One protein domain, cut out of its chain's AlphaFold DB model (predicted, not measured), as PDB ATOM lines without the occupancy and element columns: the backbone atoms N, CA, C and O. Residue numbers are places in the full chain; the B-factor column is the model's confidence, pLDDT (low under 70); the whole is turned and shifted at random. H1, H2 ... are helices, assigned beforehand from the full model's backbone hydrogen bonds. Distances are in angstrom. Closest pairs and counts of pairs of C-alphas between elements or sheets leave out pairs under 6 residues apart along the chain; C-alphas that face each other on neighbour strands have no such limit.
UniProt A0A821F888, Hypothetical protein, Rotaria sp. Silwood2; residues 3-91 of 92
ATOM      1  N   GLN A   3     116.909 147.719  98.443       64.12
ATOM      2  CA  GLN A   3     117.745 148.309  99.485       64.12
ATOM      3  C   GLN A   3     116.895 149.273 100.315       64.12
ATOM      4  O   GLN A   3     116.120 150.042  99.744       64.12
ATOM      5  N   ILE A   4     117.011 149.209 101.643       58.56
ATOM      6  CA  ILE A   4     116.287 150.123 102.532       58.56
ATOM      7  C   ILE A   4     117.167 151.356 102.758       58.56
ATOM      8  O   ILE A   4     118.301 151.233 103.228       58.56
ATOM      9  N   ASP A   5     116.648 152.525 102.383       64.44
ATOM     10  CA  ASP A   5     117.135 153.859 102.766       64.44
ATOM     11  C   ASP A   5     118.648 154.101 102.624       64.44
ATOM     12  O   ASP A   5     119.291 154.682 103.496       64.44
ATOM     13  N   GLY A   6     119.253 153.640 101.523       58.59
ATOM     14  CA  GLY A   6     120.652 153.946 101.182       58.59
ATOM     15  C   GLY A   6     121.708 153.341 102.119       58.59
ATOM     16  O   GLY A   6     122.903 153.574 101.937       58.59
ATOM     17  N   ASN A   7     121.313 152.531 103.103       60.22
ATOM     18  CA  ASN A   7     122.242 151.857 104.002       60.22
ATOM     19  C   ASN A   7     122.620 150.491 103.412       60.22
ATOM     20  O   ASN A   7     121.803 149.574 103.359       60.22
ATOM     21  N   ASN A   8     123.879 150.316 102.989       66.94
ATOM     22  CA  ASN A   8     124.389 149.064 102.388       66.94
ATOM     23  C   ASN A   8     124.280 147.821 103.290       66.94
ATOM     24  O   ASN A   8     124.543 146.700 102.850       66.94
ATOM     25  N   ARG A   9     123.913 148.002 104.560       67.56
ATOM     26  CA  ARG A   9     123.818 146.926 105.545       67.56
ATOM     27  C   ARG A   9     122.439 146.276 105.628       67.56
ATOM     28  O   ARG A   9     122.356 145.179 106.176       67.56
ATOM     29  N   PHE A  10     121.386 146.902 105.097       50.78
ATOM     30  CA  PHE A  10     120.017 146.401 105.235       50.78
ATOM     31  C   PHE A  10     119.339 146.197 103.881       50.78
ATOM     32  O   PHE A  10     119.266 147.094 103.043       50.78
ATOM     33  N   TRP A  11     118.822 144.986 103.692       65.06
ATOM     34  CA  TRP A  11     118.192 144.540 102.457       65.06
ATOM     35  C   TRP A  11     116.783 144.049 102.764       65.06
ATOM     36  O   TRP A  11     116.602 143.167 103.603       65.06
ATOM     37  N   GLN A  12     115.791 144.608 102.074       56.59
ATOM     38  CA  GLN A  12     114.422 144.119 102.123       56.59
ATOM     39  C   GLN A  12     114.284 142.916 101.191       56.59
ATOM     40  O   GLN A  12     114.516 143.000  99.973       56.59
ATOM     41  N   VAL A  13     113.887 141.792 101.782       56.72
ATOM     42  CA  VAL A  13     113.633 140.539 101.079       56.72
ATOM     43  C   VAL A  13     112.149 140.225 101.208       56.72
ATOM     44  O   VAL A  13     111.652 139.982 102.304       56.72
ATOM     45  N   ASN A  14     111.445 140.244 100.079       55.84
ATOM     46  CA  ASN A  14     110.072 139.765 100.002       55.84
ATOM     47  C   ASN A  14     110.135 138.257  99.762       55.84
ATOM     48  O   ASN A  14     110.551 137.820  98.691       55.84
ATOM     49  N   LEU A  15     109.797 137.481 100.791       54.56
ATOM     50  CA  LEU A  15     109.735 136.024 100.729       54.56
ATOM     51  C   LEU A  15     108.388 135.608 100.140       54.56
ATOM     52  O   LEU A  15     107.375 135.601 100.838       54.56
ATOM     53  N   THR A  16     108.384 135.259  98.859       54.38
ATOM     54  CA  THR A  16     107.290 134.500  98.246       54.38
ATOM     55  C   THR A  16     107.584 133.019  98.468       54.38
ATOM     56  O   THR A  16     108.734 132.603  98.342       54.38
ATOM     57  N   LEU A  17     106.580 132.222  98.838       46.72
ATOM     58  CA  LEU A  17     106.729 130.777  99.028       46.72
ATOM     59  C   LEU A  17     106.965 130.127  97.653       46.72
ATOM     60  O   LEU A  17     106.027 129.730  96.969       46.72
ATOM     61  N   THR A  18     108.209 130.107  97.195       50.03
ATOM     62  CA  THR A  18     108.600 129.460  95.945       50.03
ATOM     63  C   THR A  18     109.456 128.246  96.257       50.03
ATOM     64  O   THR A  18     110.367 128.334  97.075       50.03
ATOM     65  N   SER A  19     109.085 127.139  95.604       49.34
ATOM     66  CA  SER A  19     109.764 125.841  95.479       49.34
ATOM     67  C   SER A  19     111.233 125.826  95.919       49.34
ATOM     68  O   SER A  19     112.003 126.690  95.505       49.34
ATOM     69  N   ASP A  20     111.609 124.799  96.690       55.91
ATOM     70  CA  ASP A  20     112.875 124.556  97.416       55.91
ATOM     71  C   ASP A  20     114.206 124.743  96.642       55.91
ATOM     72  O   ASP A  20     115.282 124.586  97.216       55.91
ATOM     73  N   ASN A  21     114.167 125.112  95.362       55.34
ATOM     74  CA  ASN A  21     115.311 125.232  94.459       55.34
ATOM     75  C   ASN A  21     115.629 126.671  94.015       55.34
ATOM     76  O   ASN A  21     116.256 126.851  92.974       55.34
ATOM     77  N   ASP A  22     115.234 127.704  94.764       63.22
ATOM     78  CA  ASP A  22     115.696 129.068  94.477       63.22
ATOM     79  C   ASP A  22     117.183 129.231  94.891       63.22
ATOM     80  O   ASP A  22     117.499 129.246  96.091       63.22
ATOM     81  N   PRO A  23     118.128 129.379  93.937       66.44
ATOM     82  CA  PRO A  23     119.558 129.471  94.241       66.44
ATOM     83  C   PRO A  23     119.917 130.734  95.033       66.44
ATOM     84  O   PRO A  23     120.893 130.746  95.787       66.44
ATOM     85  N   VAL A  24     119.127 131.800  94.882       58.72
ATOM     86  CA  VAL A  24     119.297 133.062  95.609       58.72
ATOM     87  C   VAL A  24     118.865 132.879  97.058       58.72
ATOM     88  O   VAL A  24     119.561 133.335  97.969       58.72
ATOM     89  N   LEU A  25     117.764 132.161  97.290       65.69
ATOM     90  CA  LEU A  25     117.319 131.815  98.639       65.69
ATOM     91  C   LEU A  25     118.337 130.905  99.340       65.69
ATOM     92  O   LEU A  25     118.675 131.140 100.504       65.69
ATOM     93  N   HIS A  26     118.893 129.924  98.625       69.94
ATOM     94  CA  HIS A  26     119.947 129.057  99.146       69.94
ATOM     95  C   HIS A  26     121.198 129.857  99.544       69.94
ATOM     96  O   HIS A  26     121.653 129.771 100.685       69.94
ATOM     97  N   ALA A  27     121.709 130.710  98.650       69.19
ATOM     98  CA  ALA A  27     122.876 131.547  98.922       69.19
ATOM     99  C   ALA A  27     122.648 132.515 100.097       69.19
ATOM    100  O   ALA A  27     123.536 132.692 100.934       69.19
ATOM    101  N   LEU A  28     121.455 133.110 100.206       68.81
ATOM    102  CA  LEU A  28     121.099 133.980 101.327       68.81
ATOM    103  C   LEU A  28     121.051 133.206 102.650       68.81
ATOM    104  O   LEU A  28     121.625 133.652 103.644       68.81
ATOM    105  N   THR A  29     120.427 132.029 102.655       69.19
ATOM    106  CA  THR A  29     120.334 131.166 103.842       69.19
ATOM    107  C   THR A  29     121.720 130.699 104.292       69.19
ATOM    108  O   THR A  29     122.014 130.663 105.489       69.19
ATOM    109  N   GLU A  30     122.619 130.430 103.344       70.94
ATOM    110  CA  GLU A  30     124.019 130.085 103.597       70.94
ATOM    111  C   GLU A  30     124.849 131.265 104.128       70.94
ATOM    112  O   GLU A  30     125.685 131.102 105.022       70.94
ATOM    113  N   GLN A  31     124.606 132.481 103.639       72.31
ATOM    114  CA  GLN A  31     125.247 133.688 104.166       72.31
ATOM    115  C   GLN A  31     124.752 134.024 105.578       72.31
ATOM    116  O   GLN A  31     125.560 134.333 106.456       72.31
ATOM    117  N   MET A  32     123.446 133.909 105.829       69.38
ATOM    118  CA  MET A  32     122.871 134.053 107.169       69.38
ATOM    119  C   MET A  32     123.417 132.986 108.121       69.38
ATOM    120  O   MET A  32     123.811 133.300 109.241       69.38
ATOM    121  N   ARG A  33     123.543 131.738 107.657       69.19
ATOM    122  CA  ARG A  33     124.199 130.652 108.394       69.19
ATOM    123  C   ARG A  33     125.596 131.039 108.857       69.19
ATOM    124  O   ARG A  33     125.869 130.965 110.051       69.19
ATOM    125  N   LYS A  34     126.459 131.461 107.929       70.62
ATOM    126  CA  LYS A  34     127.853 131.812 108.234       70.62
ATOM    127  C   LYS A  34     127.957 132.994 109.194       70.62
ATOM    128  O   LYS A  34     128.819 132.994 110.063       70.62
ATOM    129  N   LYS A  35     127.092 133.998 109.035       67.44
ATOM    130  CA  LYS A  35     127.170 135.245 109.809       67.44
ATOM    131  C   LYS A  35     126.546 135.154 111.189       67.44
ATOM    132  O   LYS A  35     126.962 135.885 112.078       67.44
ATOM    133  N   THR A  36     125.504 134.349 111.353       64.25
ATOM    134  CA  THR A  36     124.709 134.388 112.582       64.25
ATOM    135  C   THR A  36     124.993 133.194 113.484       64.25
ATOM    136  O   THR A  36     124.984 133.358 114.699       64.25
ATOM    137  N   TYR A  37     125.273 132.017 112.916       70.00
ATOM    138  CA  TYR A  37     125.303 130.765 113.677       70.00
ATOM    139  C   TYR A  37     126.381 129.787 113.181       70.00
ATOM    140  O   TYR A  37     126.034 128.674 112.776       70.00
ATOM    141  N   PRO A  38     127.672 130.173 113.194       68.38
ATOM    142  CA  PRO A  38     128.746 129.332 112.665       68.38
ATOM    143  C   PRO A  38     128.872 127.994 113.412       68.38
ATOM    144  O   PRO A  38     129.080 126.962 112.777       68.38
ATOM    145  N   ASP A  39     128.646 127.997 114.728       75.81
ATOM    146  CA  ASP A  39     128.879 126.829 115.591       75.81
ATOM    147  C   ASP A  39     127.616 126.004 115.879       75.81
ATOM    148  O   ASP A  39     127.679 124.939 116.496       75.81
ATOM    149  N   ALA A  40     126.443 126.477 115.453       76.00
ATOM    150  CA  ALA A  40     125.199 125.761 115.699       76.00
ATOM    151  C   ALA A  40     124.849 124.835 114.538       76.00
ATOM    152  O   ALA A  40     124.828 125.230 113.371       76.00
ATOM    153  N   GLN A  41     124.484 123.601 114.875       79.00
ATOM    154  CA  GLN A  41     124.129 122.575 113.901       79.00
ATOM    155  C   GLN A  41     122.730 122.005 114.156       79.00
ATOM    156  O   GLN A  41     122.158 122.156 115.241       79.00
ATOM    157  N   GLY A  42     122.178 121.368 113.122       83.50
ATOM    158  CA  GLY A  42     120.892 120.675 113.168       83.50
ATOM    159  C   GLY A  42     119.729 121.553 113.642       83.50
ATOM    160  O   GLY A  42     119.631 122.737 113.313       83.50
ATOM    161  N   TRP A  43     118.858 120.959 114.454       86.50
ATOM    162  CA  TRP A  43     117.628 121.568 114.963       86.50
ATOM    163  C   TRP A  43     117.857 122.838 115.789       86.50
ATOM    164  O   TRP A  43     117.063 123.773 115.706       86.50
ATOM    165  N   LYS A  44     118.979 122.942 116.519       84.94
ATOM    166  CA  LYS A  44     119.319 124.169 117.264       84.94
ATOM    167  C   LYS A  44     119.477 125.356 116.323       84.94
ATOM    168  O   LYS A  44     119.021 126.455 116.626       84.94
ATOM    169  N   ARG A  45     120.101 125.126 115.167       84.81
ATOM    170  CA  ARG A  45     120.278 126.154 114.142       84.81
ATOM    171  C   ARG A  45     118.966 126.503 113.448       84.81
ATOM    172  O   ARG A  45     118.732 127.680 113.192       84.81
ATOM    173  N   LEU A  46     118.118 125.508 113.185       84.25
ATOM    174  CA  LEU A  46     116.783 125.738 112.636       84.25
ATOM    175  C   LEU A  46     115.955 126.646 113.556       84.25
ATOM    176  O   LEU A  46     115.427 127.651 113.089       84.25
ATOM    177  N   GLY A  47     115.921 126.348 114.859       86.62
ATOM    178  CA  GLY A  47     115.221 127.170 115.847       86.62
ATOM    179  C   GLY A  47     115.684 128.625 115.809       86.62
ATOM    180  O   GLY A  47     114.872 129.528 115.642       86.62
ATOM    181  N   MET A  48     116.994 128.870 115.833       84.81
ATOM    182  CA  MET A  48     117.517 130.240 115.830       84.81
ATOM    183  C   MET A  48     117.233 130.997 114.523       84.81
ATOM    184  O   MET A  48     116.976 132.203 114.554       84.81
ATOM    185  N   LEU A  49     117.254 130.305 113.377       82.94
ATOM    186  CA  LEU A  49     116.871 130.891 112.093       82.94
ATOM    187  C   LEU A  49     115.403 131.335 112.109       82.94
ATOM    188  O   LEU A  49     115.106 132.455 111.700       82.94
ATOM    189  N   LEU A  50     114.502 130.496 112.624       84.25
ATOM    190  CA  LEU A  50     113.079 130.820 112.740       84.25
ATOM    191  C   LEU A  50     112.856 132.069 113.598       84.25
ATOM    192  O   LEU A  50     112.062 132.928 113.220       84.25
ATOM    193  N   ILE A  51     113.621 132.236 114.681       84.44
ATOM    194  CA  ILE A  51     113.539 133.444 115.508       84.44
ATOM    195  C   ILE A  51     113.980 134.689 114.730       84.44
ATOM    196  O   ILE A  51     113.319 135.722 114.789       84.44
ATOM    197  N   LYS A  52     115.065 134.609 113.947       79.94
ATOM    198  CA  LYS A  52     115.514 135.734 113.101       79.94
ATOM    199  C   LYS A  52     114.521 136.097 112.005       79.94
ATOM    200  O   LYS A  52     114.461 137.259 111.618       79.94
ATOM    201  N   LEU A  53     113.752 135.124 111.526       77.75
ATOM    202  CA  LEU A  53     112.671 135.331 110.564       77.75
ATOM    203  C   LEU A  53     111.361 135.802 111.227       77.75
ATOM    204  O   LEU A  53     110.357 135.948 110.532       77.75
ATOM    205  N   GLY A  54     111.340 136.003 112.553       80.62
ATOM    206  CA  GLY A  54     110.140 136.377 113.310       80.62
ATOM    207  C   GLY A  54     109.084 135.269 113.392       80.62
ATOM    208  O   GLY A  54     107.940 135.522 113.752       80.62
ATOM    209  N   LYS A  55     109.438 134.027 113.041       83.38
ATOM    210  CA  LYS A  55     108.559 132.850 113.086       83.38
ATOM    211  C   LYS A  55     108.610 132.211 114.475       83.38
ATOM    212  O   LYS A  55     109.056 131.074 114.631       83.38
ATOM    213  N   PHE A  56     108.187 132.969 115.480       85.44
ATOM    214  CA  PHE A  56     108.330 132.610 116.890       85.44
ATOM    215  C   PHE A  56     107.587 131.323 117.270       85.44
ATOM    216  O   PHE A  56     108.191 130.458 117.897       85.44
ATOM    217  N   ASP A  57     106.357 131.128 116.790       86.25
ATOM    218  CA  ASP A  57     105.558 129.929 117.097       86.25
ATOM    219  C   ASP A  57     106.260 128.647 116.622       86.25
ATOM    220  O   ASP A  57     106.382 127.662 117.348       86.25
ATOM    221  N   LYS A  58     106.837 128.691 115.415       84.81
ATOM    222  CA  LYS A  58     107.612 127.577 114.857       84.81
ATOM    223  C   LYS A  58     108.946 127.376 115.562       84.81
ATOM    224  O   LYS A  58     109.381 126.239 115.726       84.81
ATOM    225  N   ALA A  59     109.600 128.453 115.996       88.69
ATOM    226  CA  ALA A  59     110.795 128.335 116.824       88.69
ATOM    227  C   ALA A  59     110.474 127.639 118.157       88.69
ATOM    228  O   ALA A  59     111.238 126.783 118.596       88.69
ATOM    229  N   GLN A  60     109.333 127.963 118.766       90.88
ATOM    230  CA  GLN A  60     108.870 127.358 120.010       90.88
ATOM    231  C   GLN A  60     108.578 125.860 119.854       90.88
ATOM    232  O   GLN A  60     109.023 125.082 120.695       90.88
ATOM    233  N   GLU A  61     107.927 125.437 118.762       91.81
ATOM    234  CA  GLU A  61     107.746 124.011 118.430       91.81
ATOM    235  C   GLU A  61     109.098 123.276 118.345       91.81
ATOM    236  O   GLU A  61     109.293 122.232 118.970       91.81
ATOM    237  N   VAL A  62     110.067 123.849 117.619       90.88
ATOM    238  CA  VAL A  62     111.412 123.271 117.463       90.88
ATOM    239  C   VAL A  62     112.128 123.128 118.806       90.88
ATOM    240  O   VAL A  62     112.756 122.099 119.064       90.88
ATOM    241  N   TYR A  63     112.056 124.146 119.664       91.44
ATOM    242  CA  TYR A  63     112.700 124.092 120.972       91.44
ATOM    243  C   TYR A  63     111.993 123.153 121.955       91.44
ATOM    244  O   TYR A  63     112.691 122.518 122.742       91.44
ATOM    245  N   GLY A  64     110.673 122.975 121.847       91.88
ATOM    246  CA  GLY A  64     109.933 121.950 122.588       91.88
ATOM    247  C   GLY A  64     110.421 120.538 122.256       91.88
ATOM    248  O   GLY A  64     110.839 119.807 123.149       91.88
ATOM    249  N   ILE A  65     110.510 120.199 120.965       92.62
ATOM    250  CA  ILE A  65     111.039 118.897 120.512       92.62
ATOM    251  C   ILE A  65     112.478 118.686 121.005       92.62
ATOM    252  O   ILE A  65     112.841 117.609 121.481       92.62
ATOM    253  N   LEU A  66     113.321 119.718 120.899       90.62
ATOM    254  CA  LEU A  66     114.695 119.659 121.393       90.62
ATOM    255  C   LEU A  66     114.758 119.441 122.905       90.62
ATOM    256  O   LEU A  66     115.678 118.765 123.368       90.62
ATOM    257  N   LEU A  67     113.834 120.025 123.671       92.38
ATOM    258  CA  LEU A  67     113.781 119.883 125.122       92.38
ATOM    259  C   LEU A  67     113.468 118.437 125.512       92.38
ATOM    260  O   LEU A  67     114.177 117.886 126.353       92.38
ATOM    261  N   ASP A  68     112.498 117.822 124.836       92.00
ATOM    262  CA  ASP A  68     112.099 116.428 125.049       92.00
ATOM    263  C   ASP A  68     113.237 115.446 124.734       92.00
ATOM    264  O   ASP A  68     113.419 114.438 125.416       92.00
ATOM    265  N   GLN A  69     114.048 115.754 123.718       89.50
ATOM    266  CA  GLN A  69     115.172 114.913 123.290       89.50
ATOM    267  C   GLN A  69     116.460 115.140 124.092       89.50
ATOM    268  O   GLN A  69     117.383 114.323 124.041       89.50
ATOM    269  N   THR A  70     116.578 116.258 124.809       90.12
ATOM    270  CA  THR A  70     117.824 116.629 125.483       90.12
ATOM    271  C   THR A  70     117.856 116.100 126.910       90.12
ATOM    272  O   THR A  70     117.116 116.551 127.778       90.12
ATOM    273  N   THR A  71     118.799 115.205 127.202       90.06
ATOM    274  CA  THR A  71     118.970 114.619 128.543       90.06
ATOM    275  C   THR A  71     119.934 115.394 129.441       90.06
ATOM    276  O   THR A  71     119.893 115.240 130.655       90.06
ATOM    277  N   THR A  72     120.784 116.252 128.868       91.31
ATOM    278  CA  THR A  72     121.817 116.988 129.613       91.31
ATOM    279  C   THR A  72     121.342 118.367 130.061       91.31
ATOM    280  O   THR A  72     120.802 119.138 129.264       91.31
ATOM    281  N   ASP A  73     121.637 118.737 131.307       87.81
ATOM    282  CA  ASP A  73     121.251 120.043 131.865       87.81
ATOM    283  C   ASP A  73     121.848 121.213 131.084       87.81
ATOM    284  O   ASP A  73     121.173 122.206 130.818       87.81
ATOM    285  N   ARG A  74     123.091 121.068 130.607       85.62
ATOM    286  CA  ARG A  74     123.731 122.064 129.737       85.62
ATOM    287  C   ARG A  74     122.954 122.282 128.437       85.62
ATOM    288  O   ARG A  74     122.847 123.412 127.963       85.62
ATOM    289  N   GLY A  75     122.429 121.212 127.841       84.12
ATOM    290  CA  GLY A  75     121.618 121.309 126.635       84.12
ATOM    291  C   GLY A  75     120.265 121.967 126.911       84.12
ATOM    292  O   GLY A  75     119.861 122.852 126.157       84.12
ATOM    293  N   LYS A  76     119.615 121.604 128.024       89.56
ATOM    294  CA  LYS A  76     118.352 122.211 128.464       89.56
ATOM    295  C   LYS A  76     118.508 123.700 128.767       89.56
ATOM    296  O   LYS A  76     117.673 124.489 128.342       89.56
ATOM    297  N   ALA A  77     119.607 124.112 129.404       88.62
ATOM    298  CA  ALA A  77     119.897 125.517 129.692       88.62
ATOM    299  C   ALA A  77     119.945 126.379 128.419       88.62
ATOM    300  O   ALA A  77     119.357 127.459 128.378       88.62
ATOM    301  N   PHE A  78     120.582 125.881 127.351       87.50
ATOM    302  CA  PHE A  78     120.555 126.557 126.051       87.50
ATOM    303  C   PHE A  78     119.123 126.694 125.522       87.50
ATOM    304  O   PHE A  78     118.743 127.767 125.063       87.50
ATOM    305  N   ILE A  79     118.328 125.627 125.595       89.38
ATOM    306  CA  ILE A  79     116.957 125.601 125.076       89.38
ATOM    307  C   ILE A  79     116.061 126.579 125.848       89.38
ATOM    308  O   ILE A  79     115.379 127.394 125.230       89.38
ATOM    309  N   TYR A  80     116.133 126.587 127.181       90.62
ATOM    310  CA  TYR A  80     115.398 127.540 128.016       90.62
ATOM    311  C   TYR A  80     115.779 128.993 127.729       90.62
ATOM    312  O   TYR A  80     114.900 129.849 127.642       90.62
ATOM    313  N   HIS A  81     117.069 129.275 127.515       89.50
ATOM    314  CA  HIS A  81     117.512 130.608 127.111       89.50
ATOM    315  C   HIS A  81     116.857 131.047 125.791       89.50
ATOM    316  O   HIS A  81     116.377 132.177 125.687       89.50
ATOM    317  N   GLN A  82     116.793 130.160 124.790       88.44
ATOM    318  CA  GLN A  82     116.135 130.483 123.522       88.44
ATOM    319  C   GLN A  82     114.626 130.689 123.701       88.44
ATOM    320  O   GLN A  82     114.110 131.678 123.192       88.44
ATOM    321  N   HIS A  83     113.936 129.849 124.481       86.94
ATOM    322  CA  HIS A  83     112.518 130.052 124.817       86.94
ATOM    323  C   HIS A  83     112.255 131.418 125.458       86.94
ATOM    324  O   HIS A  83     111.329 132.116 125.054       86.94
ATOM    325  N   GLY A  84     113.088 131.838 126.416       86.88
ATOM    326  CA  GLY A  84     112.972 133.164 127.024       86.88
ATOM    327  C   GLY A  84     113.122 134.289 125.997       86.88
ATOM    328  O   GLY A  84     112.383 135.274 126.032       86.88
ATOM    329  N   TRP A  85     114.036 134.126 125.036       85.38
ATOM    330  CA  TRP A  85     114.201 135.083 123.946       85.38
ATOM    331  C   TRP A  85     112.982 135.106 123.015       85.38
ATOM    332  O   TRP A  85     112.521 136.189 122.663       85.38
ATOM    333  N   VAL A  86     112.412 133.948 122.668       86.88
ATOM    334  CA  VAL A  86     111.179 133.848 121.867       86.88
ATOM    335  C   VAL A  86     110.018 134.567 122.552       86.88
ATOM    336  O   VAL A  86     109.452 135.485 121.962       86.88
ATOM    337  N   ASN A  87     109.740 134.239 123.816       84.19
ATOM    338  CA  ASN A  87     108.632 134.821 124.576       84.19
ATOM    339  C   ASN A  87     108.759 136.348 124.697       84.19
ATOM    340  O   ASN A  87     107.779 137.070 124.530       84.19
ATOM    341  N   LYS A  88     109.978 136.863 124.917       84.88
ATOM    342  CA  LYS A  88     110.230 138.313 124.963       84.88
ATOM    343  C   LYS A  88     109.890 139.006 123.639       84.88
ATOM    344  O   LYS A  88     109.433 140.143 123.648       84.88
ATOM    345  N   ASN A  89     110.147 138.355 122.505       78.25
ATOM    346  CA  ASN A  89     109.888 138.931 121.184       78.25
ATOM    347  C   ASN A  89     108.442 138.706 120.694       78.25
ATOM    348  O   ASN A  89     108.010 139.418 119.792       78.25
ATOM    349  N   GLN A  90     107.690 137.772 121.289       76.81
ATOM    350  CA  GLN A  90     106.249 137.589 121.046       76.81
ATOM    351  C   GLN A  90     105.365 138.621 121.769       76.81
ATOM    352  O   GLN A  90     104.176 138.689 121.478       76.81
ATOM    353  N   GLY A  91     105.930 139.457 122.649       65.00
ATOM    354  CA  GLY A  91     105.186 140.526 123.319       65.00
ATOM    355  C   GLY A  91     104.300 140.027 124.460       65.00
ATOM    356  O   GLY A  91     103.101 140.290 124.459       65.00
TER     357      GLY A  91
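What this domain is: This is residues 3 to 91 of the 92 residues of the protein "Hypothetical protein" of Rotaria sp. Silwood2 (UniProt A0A821F888). H2, H3 and H4 form a small up-and-down bundle, each running against the one before; H1 is an arm set off from it, with unnamed residues 3 to 22 at its far end. The 89 printed residues include four named helices, H1 to H4 in order: all helix. The whole is only just loose, close to compact, with radius of gyration of the C-alphas 15.0 A and spans 45 by 30 by 24 A.

How they stand to each other: Start at H4, residues 73 to 90; it touches H3, residues 56 to 69, opposite ways, the closest C-alphas, Phe 56 and Val 86, 5.9 A apart. H3 touches H2, residues 42 to 52, opposite ways, the closest C-alphas, Gly 47 and Ala 59, 4.7 A apart. H1, residues 23 to 36, is near H2. In these helices every O i to N i+4 pair is within hydrogen-bond range.

Where its parts are: Find C-alpha 73 at (121.251, 120.043, 131.865); H4 runs 25.5 A to C-alpha 90 at (106.249, 137.589, 121.046). H3 spans 20.0 A, H1 19.7 A, H2 16.0 A.

The domain as a whole: The printed part has no cut; its three links are tight. Residues 3 to 29 are under pLDDT 70.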